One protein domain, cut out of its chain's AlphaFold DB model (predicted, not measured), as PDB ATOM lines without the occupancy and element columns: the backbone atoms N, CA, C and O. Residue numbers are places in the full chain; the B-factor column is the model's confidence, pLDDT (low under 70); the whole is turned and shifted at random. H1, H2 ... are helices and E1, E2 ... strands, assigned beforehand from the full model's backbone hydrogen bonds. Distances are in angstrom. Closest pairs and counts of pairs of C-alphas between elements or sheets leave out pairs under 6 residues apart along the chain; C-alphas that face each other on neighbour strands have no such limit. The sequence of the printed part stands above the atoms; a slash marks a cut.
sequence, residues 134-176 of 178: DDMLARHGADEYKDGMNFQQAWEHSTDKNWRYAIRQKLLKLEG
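What this domain is: This is residues 134 to 176 of the 178 residues of an uncharacterized protein of marine sediment metagenome (UniProt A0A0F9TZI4). The centres of three helices make a triangle: short H2 folds back beside the long H3 as a hairpin, and H1 crosses near H3's last turn. A small turn with the strand E1 joins H1 to H2. The 43 printed residues run H1, E1, H2, H3, mostly helix, compact with a radius of gyration of the C-alphas of 9.3 A, spanning 24 by 19 by 16 A.

Where its parts are: H1 is residues 134 to 140, from C-alpha 134 at (45.193, 23.889, -25.666), 9.8 A long. E1 is residues 144 to 146, 6.0 A, and H2 residues 151 to 156, 8.7 A. H3, residues 161 to 174, is 20.1 A long and ends at C-alpha 174 (32.120, 26.030, -29.532).

How they stand to each other: H2 and H3 touch as a helical hairpin, opposite ways at a shallow tilt of 20 degrees; their closest C-alphas, of Trp 155 and Arg 164, are 6.1 A apart. H1 touches H3 at its residues 171 to 174 alone, at a steep tilt of 53 degrees. E1 pairs with no named strand. In H1, H2 and H3 every O i to N i+4 pair is within hydrogen-bond range.

The domain as a whole: The printed part has no cut, its links are tight, and no printed residue is under 70 in pLDDT.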
ATOM      1  N   ASP A 134      44.725  22.953 -26.684       89.62
ATOM      2  CA  ASP A 134      45.193  23.889 -25.666       89.62
ATOM      3  C   ASP A 134      44.760  25.327 -25.996       89.62
ATOM      4  O   ASP A 134      44.329  26.050 -25.103       89.62
ATOM      5  N   ASP A 135      44.745  25.709 -27.279       90.25
ATOM      6  CA  ASP A 135      44.217  27.012 -27.715       90.25
ATOM      7  C   ASP A 135      42.712  27.144 -27.444       90.25
ATOM      8  O   ASP A 135      42.250  28.193 -26.995       90.25
ATOM      9  N   MET A 136      41.941  26.078 -27.692       92.31
ATOM     10  CA  MET A 136      40.498  26.068 -27.418       92.31
ATOM     11  C   MET A 136      40.214  26.084 -25.916       92.31
ATOM     12  O   MET A 136      39.291  26.752 -25.462       92.31
ATOM     13  N   LEU A 137      41.020  25.377 -25.125       93.31
ATOM     14  CA  LEU A 137      40.929  25.381 -23.667       93.31
ATOM     15  C   LEU A 137      41.313  26.737 -23.070       93.31
ATOM     16  O   LEU A 137      40.688  27.173 -22.110       93.31
ATOM     17  N   ALA A 138      42.263  27.460 -23.660       92.81
ATOM     18  CA  ALA A 138      42.581  28.816 -23.222       92.81
ATOM     19  C   ALA A 138      41.390  29.785 -23.381       92.81
ATOM     20  O   ALA A 138      41.286  30.752 -22.629       92.81
ATOM     21  N   ARG A 139      40.490  29.529 -24.339       92.50
ATOM     22  CA  ARG A 139      39.312  30.371 -24.620       92.50
ATOM     23  C   ARG A 139      38.049  29.900 -23.902       92.50
ATOM     24  O   ARG A 139      37.337  30.721 -23.339       92.50
ATOM     25  N   HIS A 140      37.801  28.593 -23.913       94.00
ATOM     26  CA  HIS A 140      36.560  27.956 -23.452       94.00
ATOM     27  C   HIS A 140      36.751  27.065 -22.220       94.00
ATOM     28  O   HIS A 140      35.820  26.407 -21.769       94.00
ATOM     29  N   GLY A 141      37.957  27.003 -21.654       90.75
ATOM     30  CA  GLY A 141      38.286  26.108 -20.542       90.75
ATOM     31  C   GLY A 141      37.445  26.347 -19.291       90.75
ATOM     32  O   GLY A 141      37.188  25.402 -18.548       90.75
ATOM     33  N   ALA A 142      36.989  27.584 -19.082       92.94
ATOM     34  CA  ALA A 142      36.118  27.961 -17.972       92.94
ATOM     35  C   ALA A 142      34.628  27.670 -18.227       92.94
ATOM     36  O   ALA A 142      33.851  27.676 -17.272       92.94
ATOM     37  N   ASP A 143      34.235  27.390 -19.473       92.25
ATOM     38  CA  ASP A 143      32.844  27.115 -19.827       92.25
ATOM     39  C   ASP A 143      32.408  25.751 -19.276       92.25
ATOM     40  O   ASP A 143      33.208  24.818 -19.142       92.25
ATOM     41  N   GLU A 144      31.123  25.612 -18.955       92.06
ATOM     42  CA  GLU A 144      30.585  24.368 -18.410       92.06
ATOM     43  C   GLU A 144      30.576  23.254 -19.470       92.06
ATOM     44  O   GLU A 144      30.009  23.395 -20.556       92.06
ATOM     45  N   TYR A 145      31.185  22.110 -19.147       87.12
ATOM     46  CA  TYR A 145      31.212  20.934 -20.014       87.12
ATOM     47  C   TYR A 145      30.080  19.952 -19.701       87.12
ATOM     48  O   TYR A 145      29.348  19.529 -20.612       87.12
ATOM     49  N   LYS A 146      30.009  19.499 -18.442       86.38
ATOM     50  CA  LYS A 146      29.010  18.550 -17.933       86.38
ATOM     51  C   LYS A 146      29.113  18.432 -16.410       86.38
ATOM     52  O   LYS A 146      30.218  18.462 -15.881       86.38
ATOM     53  N   ASP A 147      27.984  18.197 -15.743       85.19
ATOM     54  CA  ASP A 147      27.913  17.820 -14.323       85.19
ATOM     55  C   ASP A 147      28.627  18.830 -13.394       85.19
ATOM     56  O   ASP A 147      29.289  18.448 -12.432       85.19
ATOM     57  N   GLY A 148      28.532  20.132 -13.709       84.38
ATOM     58  CA  GLY A 148      29.179  21.210 -12.947       84.38
ATOM     59  C   GLY A 148      30.695  21.333 -13.148       84.38
ATOM     60  O   GLY A 148      31.330  22.161 -12.498       84.38
ATOM     61  N   MET A 149      31.283  20.530 -14.039       90.19
ATOM     62  CA  MET A 149      32.700  20.580 -14.391       90.19
ATOM     63  C   MET A 149      32.912  21.419 -15.651       90.19
ATOM     64  O   MET A 149      32.170  21.279 -16.630       90.19
ATOM     65  N   ASN A 150      33.948  22.257 -15.651       95.19
ATOM     66  CA  ASN A 150      34.326  23.025 -16.834       95.19
ATOM     67  C   ASN A 150      35.218  22.220 -17.799       95.19
ATOM     68  O   ASN A 150      35.701  21.131 -17.471       95.19
ATOM     69  N   PHE A 151      35.420  22.725 -19.016       93.62
ATOM     70  CA  PHE A 151      36.215  22.035 -20.039       93.62
ATOM     71  C   PHE A 151      37.663  21.764 -19.614       93.62
ATOM     72  O   PHE A 151      38.190  20.695 -19.934       93.62
ATOM     73  N   GLN A 152      38.287  22.686 -18.878       93.81
ATOM     74  CA  GLN A 152      39.654  22.527 -18.380       93.81
ATOM     75  C   GLN A 152      39.746  21.368 -17.384       93.81
ATOM     76  O   GLN A 152      40.532  20.440 -17.567       93.81
ATOM     77  N   GLN A 153      38.876  21.375 -16.375       92.19
ATOM     78  CA  GLN A 153      38.792  20.328 -15.362       92.19
ATOM     79  C   GLN A 153      38.476  18.974 -16.001       92.19
ATOM     80  O   GLN A 153      39.120  17.978 -15.684       92.19
ATOM     81  N   ALA A 154      37.540  18.931 -16.953       91.06
ATOM     82  CA  ALA A 154      37.169  17.695 -17.638       91.06
ATOM     83  C   ALA A 154      38.323  17.108 -18.462       91.06
ATOM     84  O   ALA A 154      38.449  15.881 -18.557       91.06
ATOM     85  N   TRP A 155      39.157  17.965 -19.057       90.81
ATOM     86  CA  TRP A 155      40.328  17.569 -19.839       90.81
ATOM     87  C   TRP A 155      41.471  17.044 -18.963       90.81
ATOM     88  O   TRP A 155      42.145  16.072 -19.321       90.81
ATOM     89  N   GLU A 156      41.672  17.664 -17.802       91.06
ATOM     90  CA  GLU A 156      42.696  17.278 -16.827       91.06
ATOM     91  C   GLU A 156      42.312  16.020 -16.037       91.06
ATOM     92  O   GLU A 156      43.178  15.195 -15.750       91.06
ATOM     93  N   HIS A 157      41.021  15.818 -15.760       87.06
ATOM     94  CA  HIS A 157      40.509  14.712 -14.943       87.06
ATOM     95  C   HIS A 157      40.721  13.318 -15.562       87.06
ATOM     96  O   HIS A 157      40.655  12.309 -14.863       87.06
ATOM     97  N   SER A 158      40.965  13.217 -16.872       79.12
ATOM     98  CA  SER A 158      41.151  11.923 -17.533       79.12
ATOM     99  C   SER A 158      42.212  11.964 -18.629       79.12
ATOM    100  O   SER A 158      42.277  12.884 -19.447       79.12
ATOM    101  N   THR A 159      43.036  10.919 -18.675       83.12
ATOM    102  CA  THR A 159      44.009  10.651 -19.747       83.12
ATOM    103  C   THR A 159      43.467   9.684 -20.801       83.12
ATOM    104  O   THR A 159      44.160   9.395 -21.781       83.12
ATOM    105  N   ASP A 160      42.227   9.209 -20.640       87.81
ATOM    106  CA  ASP A 160      41.584   8.326 -21.607       87.81
ATOM    107  C   ASP A 160      41.407   9.032 -22.961       87.81
ATOM    108  O   ASP A 160      40.909  10.160 -23.063       87.81
ATOM    109  N   LYS A 161      41.827   8.351 -24.032       84.25
ATOM    110  CA  LYS A 161      41.840   8.928 -25.381       84.25
ATOM    111  C   LYS A 161      40.434   9.191 -25.914       84.25
ATOM    112  O   LYS A 161      40.246  10.183 -26.617       84.25
ATOM    113  N   ASN A 162      39.462   8.338 -25.595       85.56
ATOM    114  CA  ASN A 162      38.088   8.498 -26.065       85.56
ATOM    115  C   ASN A 162      37.399   9.646 -25.323       85.56
ATOM    116  O   ASN A 162      36.720  10.463 -25.948       85.56
ATOM    117  N   TRP A 163      37.645   9.765 -24.017       87.25
ATOM    118  CA  TRP A 163      37.175  10.873 -23.193       87.25
ATOM    119  C   TRP A 163      37.717  12.219 -23.680       87.25
ATOM    120  O   TRP A 163      36.949  13.136 -23.982       87.25
ATOM    121  N   ARG A 164      39.040  12.324 -23.858       88.69
ATOM    122  CA  ARG A 164      39.676  13.534 -24.404       88.69
ATOM    123  C   ARG A 164      39.169  13.861 -25.803       88.69
ATOM    124  O   ARG A 164      38.903  15.021 -26.110       88.69
ATOM    125  N   TYR A 165      38.968  12.855 -26.651       88.94
ATOM    126  CA  TYR A 165      38.386  13.078 -27.970       88.94
ATOM    127  C   TYR A 165      36.965  13.659 -27.889       88.94
ATOM    128  O   TYR A 165      36.664  14.613 -28.606       88.94
ATOM    129  N   ALA A 166      36.114  13.153 -26.992       89.38
ATOM    130  CA  ALA A 166      34.761  13.676 -26.788       89.38
ATOM    131  C   ALA A 166      34.759  15.143 -26.322       89.38
ATOM    132  O   ALA A 166      33.991  15.952 -26.848       89.38
ATOM    133  N   ILE A 167      35.658  15.511 -25.403       91.00
ATOM    134  CA  ILE A 167      35.843  16.902 -24.959       91.00
ATOM    135  C   ILE A 167      36.284  17.782 -26.129       91.00
ATOM    136  O   ILE A 167      35.663  18.810 -26.397       91.00
ATOM    137  N   ARG A 168      37.300  17.348 -26.888       90.38
ATOM    138  CA  ARG A 168      37.791  18.084 -28.061       90.38
ATOM    139  C   ARG A 168      36.691  18.296 -29.103       90.38
ATOM    140  O   ARG A 168      36.625  19.363 -29.695       90.38
ATOM    141  N   GLN A 169      35.821  17.312 -29.334       90.62
ATOM    142  CA  GLN A 169      34.690  17.461 -30.258       90.62
ATOM    143  C   GLN A 169      33.705  18.543 -29.807       90.62
ATOM    144  O   GLN A 169      33.192  19.277 -30.642       90.62
ATOM    145  N   LYS A 170      33.444  18.670 -28.503       91.62
ATOM    146  CA  LYS A 170      32.592  19.753 -27.996       91.62
ATOM    147  C   LYS A 170      33.277  21.121 -28.097       91.62
ATOM    148  O   LYS A 170      32.628  22.065 -28.523       91.62
ATOM    149  N   LEU A 171      34.574  21.207 -27.796       91.31
ATOM    150  CA  LEU A 171      35.354  22.440 -27.971       91.31
ATOM    151  C   LEU A 171      35.362  22.914 -29.433       91.31
ATOM    152  O   LEU A 171      35.118  24.082 -29.703       91.31
ATOM    153  N   LEU A 172      35.537  21.997 -30.390       89.50
ATOM    154  CA  LEU A 172      35.494  22.326 -31.821       89.50
ATOM    155  C   LEU A 172      34.131  22.878 -32.273       89.50
ATOM    156  O   LEU A 172      34.087  23.694 -33.190       89.50
ATOM    157  N   LYS A 173      33.031  22.453 -31.636       89.75
ATOM    158  CA  LYS A 173      31.694  23.018 -31.884       89.75
ATOM    159  C   LYS A 173      31.548  24.426 -31.313       89.75
ATOM    160  O   LYS A 173      30.913  25.259 -31.945       89.75
ATOM    161  N   LEU A 174      32.126  24.691 -30.138       88.38
ATOM    162  CA  LEU A 174      32.120  26.030 -29.532       88.38
ATOM    163  C   LEU A 174      32.902  27.037 -30.382       88.38
ATOM    164  O   LEU A 174      32.446  28.157 -30.572       88.38
ATOM    165  N   GLU A 175      34.006  26.597 -30.980       84.88
ATOM    166  CA  GLU A 175      34.788  27.384 -31.942       84.88
ATOM    167  C   GLU A 175      34.105  27.531 -33.317       84.88
ATOM    168  O   GLU A 175      34.621  28.218 -34.196       84.88
ATOM    169  N   GLY A 176      32.965  26.867 -33.546       83.81
ATOM    170  CA  GLY A 176      32.242  26.909 -34.822       83.81
ATOM    171  C   GLY A 176      32.970  26.218 -35.980       83.81
ATOM    172  O   GLY A 176      32.713  26.522 -37.144       83.81
TER     173      GLY A 176